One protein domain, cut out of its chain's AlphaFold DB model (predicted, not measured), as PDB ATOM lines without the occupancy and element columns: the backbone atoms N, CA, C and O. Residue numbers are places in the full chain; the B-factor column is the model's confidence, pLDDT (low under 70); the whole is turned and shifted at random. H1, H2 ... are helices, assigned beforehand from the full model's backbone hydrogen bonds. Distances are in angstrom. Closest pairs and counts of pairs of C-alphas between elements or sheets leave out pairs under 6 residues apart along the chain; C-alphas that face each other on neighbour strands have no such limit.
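This is residues 115 to 173 of the 448 residues of an uncharacterized protein of Lophiotrema nucula (UniProt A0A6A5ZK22). One long helix, H1, makes the length of this rod; after its last residue, Leu 150, a loop of residues 151 to 160 folds back, and a short helix, H2, packs on residues 145 to 149 of H1. The other end of H1 is a bare arm: residues 115 to 141, of which 116 to 141 belong to H1, stick out. The printed part has 59 residues with two named helices, H1 then H2, and no named strand; its class is all helix. It is extended, with a radius of gyration of the C-alphas of 19.6 A, and spans 67 by 20 by 9 A.

H1 holds residues 116 to 150 and measures 50.0 A from C-alpha 116 at (38.304, 14.909, -28.497) to C-alpha 150 at (31.357, 61.077, -10.724). A short link of 10 residues follows. H2 holds residues 161 to 169, 11.9 A from first to last C-alpha, and ends with C-alpha 169 at (41.930, 58.333, -12.012).

H1 touches H2 with residues 145 to 149 alone. The closest C-alphas of the two helices are those of Gly 145 and Val 169, 5.8 A apart. Their lines stand at a steep tilt of 58 degrees, and they run opposite ways. In H1 and H2 every backbone O i to N i+4 pair is within hydrogen-bond range. Residues 157 to 162, of which 161 and 162 belong to H2, stand free.

The two C-alphas farthest apart are those of Glu 115 and Arg 158, at 66.7 A. The printed part has no cut, and the link from H1 to H2 is short. The mean pLDDT of the printed part is 77.4; 19 residues are under 70, among them residues 115 to 119 and 152 to 159.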
ATOM      1  N   GLU A 115      37.212  10.900 -27.957       53.97
ATOM      2  CA  GLU A 115      36.288  11.846 -27.301       53.97
ATOM      3  C   GLU A 115      36.805  13.298 -27.378       53.97
ATOM      4  O   GLU A 115      36.462  14.152 -26.564       53.97
ATOM      5  N   SER A 116      37.642  13.605 -28.374       60.84
ATOM      6  CA  SER A 116      38.304  14.909 -28.497       60.84
ATOM      7  C   SER A 116      37.342  16.085 -28.668       60.84
ATOM      8  O   SER A 116      37.718  17.209 -28.356       60.84
ATOM      9  N   ASP A 117      36.116  15.873 -29.144       60.06
ATOM     10  CA  ASP A 117      35.182  16.980 -29.370       60.06
ATOM     11  C   ASP A 117      34.526  17.487 -28.078       60.06
ATOM     12  O   ASP A 117      34.346  18.698 -27.935       60.06
ATOM     13  N   HIS A 118      34.264  16.617 -27.094       64.44
ATOM     14  CA  HIS A 118      33.640  17.031 -25.832       64.44
ATOM     15  C   HIS A 118      34.620  17.795 -24.929       64.44
ATOM     16  O   HIS A 118      34.293  18.866 -24.416       64.44
ATOM     17  N   ASP A 119      35.861  17.315 -24.814       68.25
ATOM     18  CA  ASP A 119      36.903  18.005 -24.046       68.25
ATOM     19  C   ASP A 119      37.298  19.341 -24.688       68.25
ATOM     20  O   ASP A 119      37.519  20.332 -23.986       68.25
ATOM     21  N   ASN A 120      37.320  19.421 -26.023       72.50
ATOM     22  CA  ASN A 120      37.545  20.687 -26.719       72.50
ATOM     23  C   ASN A 120      36.407  21.688 -26.480       72.50
ATOM     24  O   ASN A 120      36.677  22.885 -26.356       72.50
ATOM     25  N   GLU A 121      35.156  21.237 -26.385       78.50
ATOM     26  CA  GLU A 121      34.016  22.102 -26.073       78.50
ATOM     27  C   GLU A 121      34.065  22.614 -24.624       78.50
ATOM     28  O   GLU A 121      33.895  23.815 -24.390       78.50
ATOM     29  N   VAL A 122      34.420  21.756 -23.661       82.44
ATOM     30  CA  VAL A 122      34.607  22.149 -22.251       82.44
ATOM     31  C   VAL A 122      35.785  23.117 -22.095       82.44
ATOM     32  O   VAL A 122      35.662  24.129 -21.400       82.44
ATOM     33  N   ILE A 123      36.908  22.877 -22.780       82.56
ATOM     34  CA  ILE A 123      38.065  23.788 -22.775       82.56
ATOM     35  C   ILE A 123      37.702  25.122 -23.439       82.56
ATOM     36  O   ILE A 123      38.035  26.180 -22.899       82.56
ATOM     37  N   ARG A 124      36.977  25.116 -24.565       82.75
ATOM     38  CA  ARG A 124      36.483  26.348 -25.209       82.75
ATOM     39  C   ARG A 124      35.521  27.115 -24.301       82.75
ATOM     40  O   ARG A 124      35.631  28.340 -24.219       82.75
ATOM     41  N   GLY A 125      34.641  26.417 -23.585       89.88
ATOM     42  CA  GLY A 125      33.750  26.993 -22.575       89.88
ATOM     43  C   GLY A 125      34.507  27.595 -21.387       89.88
ATOM     44  O   GLY A 125      34.202  28.696 -20.934       89.88
ATOM     45  N   TYR A 126      35.559  26.930 -20.917       90.88
ATOM     46  CA  TYR A 126      36.405  27.451 -19.845       90.88
ATOM     47  C   TYR A 126      37.216  28.680 -20.287       90.88
ATOM     48  O   TYR A 126      37.295  29.675 -19.564       90.88
ATOM     49  N   VAL A 127      37.773  28.660 -21.501       91.88
ATOM     50  CA  VAL A 127      38.497  29.804 -22.079       91.88
ATOM     51  C   VAL A 127      37.557  30.986 -22.320       91.88
ATOM     52  O   VAL A 127      37.940  32.130 -22.062       91.88
ATOM     53  N   SER A 128      36.327  30.744 -22.781       90.50
ATOM     54  CA  SER A 128      35.340  31.813 -22.953       90.50
ATOM     55  C   SER A 128      34.945  32.428 -21.606       90.50
ATOM     56  O   SER A 128      34.923  33.655 -21.504       90.50
ATOM     57  N   LEU A 129      34.775  31.621 -20.553       94.81
ATOM     58  CA  LEU A 129      34.569  32.094 -19.177       94.81
ATOM     59  C   LEU A 129      35.751  32.916 -18.647       94.81
ATOM     60  O   LEU A 129      35.543  33.961 -18.033       94.81
ATOM     61  N   LEU A 130      36.993  32.496 -18.899       92.44
ATOM     62  CA  LEU A 130      38.178  33.273 -18.515       92.44
ATOM     63  C   LEU A 130      38.225  34.625 -19.232       92.44
ATOM     64  O   LEU A 130      38.454  35.649 -18.588       92.44
ATOM     65  N   ARG A 131      37.939  34.650 -20.538       92.06
ATOM     66  CA  ARG A 131      37.843  35.896 -21.314       92.06
ATOM     67  C   ARG A 131      36.720  36.790 -20.797       92.06
ATOM     68  O   ARG A 131      36.908  37.998 -20.691       92.06
ATOM     69  N   GLN A 132      35.570  36.218 -20.447       94.00
ATOM     70  CA  GLN A 132      34.462  36.957 -19.841       94.00
ATOM     71  C   GLN A 132      34.848  37.532 -18.477       94.00
ATOM     72  O   GLN A 132      34.569  38.697 -18.219       94.00
ATOM     73  N   ARG A 133      35.542  36.766 -17.629       93.56
ATOM     74  CA  ARG A 133      36.022  37.240 -16.324       93.56
ATOM     75  C   ARG A 133      37.069  38.344 -16.461       93.56
ATOM     76  O   ARG A 133      37.045  39.291 -15.685       93.56
ATOM     77  N   GLN A 134      37.955  38.243 -17.449       90.94
ATOM     78  CA  GLN A 134      38.925  39.291 -17.753       90.94
ATOM     79  C   GLN A 134      38.225  40.565 -18.238       90.94
ATOM     80  O   GLN A 134      38.470  41.630 -17.684       90.94
ATOM     81  N   ARG A 135      37.280  40.449 -19.179       90.44
ATOM     82  CA  ARG A 135      36.447  41.580 -19.623       90.44
ATOM     83  C   ARG A 135      35.648  42.189 -18.476       90.44
ATOM     84  O   ARG A 135      35.506  43.400 -18.411       90.44
ATOM     85  N   PHE A 136      35.134  41.368 -17.565       94.56
ATOM     86  CA  PHE A 136      34.434  41.855 -16.382       94.56
ATOM     87  C   PHE A 136      35.375  42.623 -15.449       94.56
ATOM     88  O   PHE A 136      35.008  43.693 -14.986       94.56
ATOM     89  N   ALA A 137      36.596  42.133 -15.220       90.62
ATOM     90  CA  ALA A 137      37.600  42.855 -14.441       90.62
ATOM     91  C   ALA A 137      38.002  44.182 -15.111       90.62
ATOM     92  O   ALA A 137      38.116  45.199 -14.436       90.62
ATOM     93  N   GLU A 138      38.155  44.197 -16.438       88.75
ATOM     94  CA  GLU A 138      38.397  45.420 -17.214       88.75
ATOM     95  C   GLU A 138      37.233  46.412 -17.074       88.75
ATOM     96  O   GLU A 138      37.449  47.586 -16.775       88.75
ATOM     97  N   LEU A 139      35.991  45.940 -17.218       92.56
ATOM     98  CA  LEU A 139      34.792  46.757 -17.024       92.56
ATOM     99  C   LEU A 139      34.661  47.261 -15.587       92.56
ATOM    100  O   LEU A 139      34.232  48.394 -15.402       92.56
ATOM    101  N   GLN A 140      35.056  46.466 -14.594       93.12
ATOM    102  CA  GLN A 140      35.058  46.874 -13.193       93.12
ATOM    103  C   GLN A 140      36.076  47.995 -12.942       93.12
ATOM    104  O   GLN A 140      35.767  48.968 -12.263       93.12
ATOM    105  N   VAL A 141      37.267  47.923 -13.543       88.06
ATOM    106  CA  VAL A 141      38.251  49.019 -13.474       88.06
ATOM    107  C   VAL A 141      37.704  50.288 -14.133       88.06
ATOM    108  O   VAL A 141      37.872  51.385 -13.598       88.06
ATOM    109  N   ILE A 142      37.013  50.154 -15.269       87.06
ATOM    110  CA  ILE A 142      36.368  51.285 -15.945       87.06
ATOM    111  C   ILE A 142      35.239  51.857 -15.081       87.06
ATOM    112  O   ILE A 142      35.171  53.075 -14.924       87.06
ATOM    113  N   SER A 143      34.381  51.020 -14.491       89.19
ATOM    114  CA  SER A 143      33.289  51.482 -13.632       89.19
ATOM    115  C   SER A 143      33.818  52.159 -12.374       89.19
ATOM    116  O   SER A 143      33.354  53.242 -12.049       89.19
ATOM    117  N   GLU A 144      34.846  51.604 -11.728       88.06
ATOM    118  CA  GLU A 144      35.527  52.239 -10.595       88.06
ATOM    119  C   GLU A 144      36.167  53.579 -10.999       88.06
ATOM    120  O   GLU A 144      36.141  54.540 -10.229       88.06
ATOM    121  N   GLY A 145      36.723  53.681 -12.211       84.31
ATOM    122  CA  GLY A 145      37.238  54.935 -12.766       84.31
ATOM    123  C   GLY A 145      36.140  55.975 -12.997       84.31
ATOM    124  O   GLY A 145      36.298  57.136 -12.619       84.31
ATOM    125  N   VAL A 146      35.004  55.563 -13.561       84.81
ATOM    126  CA  VAL A 146      33.837  56.429 -13.786       84.81
ATOM    127  C   VAL A 146      33.205  56.855 -12.463       84.81
ATOM    128  O   VAL A 146      32.905  58.032 -12.296       84.81
ATOM    129  N   GLU A 147      33.065  55.956 -11.492       86.31
ATOM    130  CA  GLU A 147      32.580  56.283 -10.147       86.31
ATOM    131  C   GLU A 147      33.504  57.282  -9.446       86.31
ATOM    132  O   GLU A 147      33.027  58.245  -8.847       86.31
ATOM    133  N   LYS A 148      34.829  57.126  -9.569       82.44
ATOM    134  CA  LYS A 148      35.794  58.119  -9.065       82.44
ATOM    135  C   LYS A 148      35.615  59.481  -9.731       82.44
ATOM    136  O   LYS A 148      35.685  60.485  -9.033       82.44
ATOM    137  N   LEU A 149      35.344  59.536 -11.036       77.12
ATOM    138  CA  LEU A 149      35.065  60.795 -11.740       77.12
ATOM    139  C   LEU A 149      33.726  61.415 -11.320       77.12
ATOM    140  O   LEU A 149      33.658  62.619 -11.091       77.12
ATOM    141  N   LEU A 150      32.676  60.609 -11.162       80.25
ATOM    142  CA  LEU A 150      31.357  61.077 -10.724       80.25
ATOM    143  C   LEU A 150      31.369  61.584  -9.276       80.25
ATOM    144  O   LEU A 150      30.674  62.545  -8.959       80.25
ATOM    145  N   ASN A 151      32.195  60.985  -8.416       76.38
ATOM    146  CA  ASN A 151      32.382  61.415  -7.029       76.38
ATOM    147  C   ASN A 151      33.292  62.649  -6.891       76.38
ATOM    148  O   ASN A 151      33.431  63.190  -5.792       76.38
ATOM    149  N   THR A 152      33.918  63.119  -7.978       69.12
ATOM    150  CA  THR A 152      34.709  64.355  -7.946       69.12
ATOM    151  C   THR A 152      33.807  65.566  -8.156       69.12
ATOM    152  O   THR A 152      33.267  65.789  -9.234       69.12
ATOM    153  N   ASN A 153      33.630  66.364  -7.099       63.50
ATOM    154  CA  ASN A 153      32.854  67.599  -7.163       63.50
ATOM    155  C   ASN A 153      33.557  68.636  -8.065       63.50
ATOM    156  O   ASN A 153      34.707  68.986  -7.793       63.50
ATOM    157  N   PRO A 154      32.881  69.209  -9.080       59.34
ATOM    158  CA  PRO A 154      33.471  70.159 -10.032       59.34
ATOM    159  C   PRO A 154      33.604  71.592  -9.474       59.34
ATOM    160  O   PRO A 154      33.500  72.565 -10.217       59.34
ATOM    161  N   ILE A 155      33.795  71.756  -8.162       56.84
ATOM    162  CA  ILE A 155      33.775  73.077  -7.508       56.84
ATOM    163  C   ILE A 155      35.066  73.876  -7.788       56.84
ATOM    164  O   ILE A 155      35.039  75.106  -7.769       56.84
ATOM    165  N   ASP A 156      36.163  73.219  -8.175       57.09
ATOM    166  CA  ASP A 156      37.409  73.893  -8.560       57.09
ATOM    167  C   ASP A 156      37.473  74.174 -10.070       57.09
ATOM    168  O   ASP A 156      38.252  73.591 -10.822       57.09
ATOM    169  N   ALA A 157      36.677  75.149 -10.517       54.38
ATOM    170  CA  ALA A 157      36.592  75.632 -11.903       54.38
ATOM    171  C   ALA A 157      37.880  76.300 -12.457       54.38
ATOM    172  O   ALA A 157      37.823  77.059 -13.425       54.38
ATOM    173  N   ARG A 158      39.049  76.074 -11.837       58.66
ATOM    174  CA  ARG A 158      40.338  76.686 -12.215       58.66
ATOM    175  C   ARG A 158      41.382  75.697 -12.735       58.66
ATOM    176  O   ARG A 158      42.416  76.150 -13.222       58.66
ATOM    177  N   HIS A 159      41.139  74.388 -12.664       60.03
ATOM    178  CA  HIS A 159      42.063  73.391 -13.207       60.03
ATOM    179  C   HIS A 159      41.591  72.840 -14.554       60.03
ATOM    180  O   HIS A 159      40.412  72.568 -14.752       60.03
ATOM    181  N   ASP A 160      42.543  72.686 -15.482       70.25
ATOM    182  CA  ASP A 160      42.334  71.993 -16.755       70.25
ATOM    183  C   ASP A 160      41.715  70.613 -16.459       70.25
ATOM    184  O   ASP A 160      42.282  69.863 -15.652       70.25
ATOM    185  N   PRO A 161      40.569  70.252 -17.068       68.50
ATOM    186  CA  PRO A 161      39.902  68.973 -16.827       68.50
ATOM    187  C   PRO A 161      40.846  67.773 -16.991       68.50
ATOM    188  O   PRO A 161      40.707  66.778 -16.278       68.50
ATOM    189  N   LYS A 162      41.868  67.876 -17.853       70.06
ATOM    190  CA  LYS A 162      42.890  66.828 -18.015       70.06
ATOM    191  C   LYS A 162      43.732  66.611 -16.756       70.06
ATOM    192  O   LYS A 162      44.057  65.471 -16.429       70.06
ATOM    193  N   ALA A 163      44.070  67.678 -16.036       69.19
ATOM    194  CA  ALA A 163      44.840  67.594 -14.798       69.19
ATOM    195  C   ALA A 163      44.013  66.984 -13.653       69.19
ATOM    196  O   ALA A 163      44.549  66.216 -12.856       69.19
ATOM    197  N   MET A 164      42.703  67.253 -13.613       68.25
ATOM    198  CA  MET A 164      41.792  66.652 -12.629       68.25
ATOM    199  C   MET A 164      41.605  65.148 -12.851       68.25
ATOM    200  O   MET A 164      41.694  64.369 -11.903       68.25
ATOM    201  N   VAL A 165      41.405  64.720 -14.103       71.88
ATOM    202  CA  VAL A 165      41.299  63.292 -14.449       71.88
ATOM    203  C   VAL A 165      42.589  62.556 -14.079       71.88
ATOM    204  O   VAL A 165      42.538  61.505 -13.445       71.88
ATOM    205  N   LYS A 166      43.747  63.153 -14.380       76.56
ATOM    206  CA  LYS A 166      45.064  62.600 -14.043       76.56
ATOM    207  C   LYS A 166      45.278  62.439 -12.532       76.56
ATOM    208  O   LYS A 166      45.859  61.449 -12.101       76.56
ATOM    209  N   HIS A 167      44.794  63.389 -11.731       70.44
ATOM    210  CA  HIS A 167      44.900  63.343 -10.272       70.44
ATOM    211  C   HIS A 167      43.960  62.300  -9.639       70.44
ATOM    212  O   HIS A 167      44.341  61.638  -8.677       70.44
ATOM    213  N   ASN A 168      42.744  62.133 -10.172       69.62
ATOM    214  CA  ASN A 168      41.701  61.309  -9.543       69.62
ATOM    215  C   ASN A 168      41.629  59.867 -10.074       69.62
ATOM    216  O   ASN A 168      41.288  58.950  -9.325       69.62
ATOM    217  N   VAL A 169      41.950  59.653 -11.352       71.50
ATOM    218  CA  VAL A 169      41.930  58.333 -12.012       71.50
ATOM    219  C   VAL A 169      43.345  57.760 -12.165       71.50
ATOM    220  O   VAL A 169      43.506  56.545 -12.248       71.50
ATOM    221  N   GLY A 170      44.374  58.612 -12.100       70.69
ATOM    222  CA  GLY A 170      45.777  58.243 -12.286       70.69
ATOM    223  C   GLY A 170      46.274  58.489 -13.713       70.69
ATOM    224  O   GLY A 170      45.512  58.843 -14.614       70.69
ATOM    225  N   GLU A 171      47.582  58.326 -13.918       71.56
ATOM    226  CA  GLU A 171      48.180  58.334 -15.255       71.56
ATOM    227  C   GLU A 171      47.773  57.071 -16.017       71.56
ATOM    228  O   GLU A 171      47.915  55.956 -15.515       71.56
ATOM    229  N   GLN A 172      47.262  57.252 -17.237       68.19
ATOM    230  CA  GLN A 172      47.010  56.135 -18.136       68.19
ATOM    231  C   GLN A 172      48.349  55.436 -18.426       68.19
ATOM    232  O   GLN A 172      49.311  56.126 -18.766       68.19
ATOM    233  N   PRO A 173      48.441  54.101 -18.293       67.62
ATOM    234  CA  PRO A 173      49.657  53.384 -18.646       67.62
ATOM    235  C   PRO A 173      49.973  53.586 -20.130       67.62
ATOM    236  O   PRO A 173      49.069  53.537 -20.971       67.62
TER     237      PRO A 173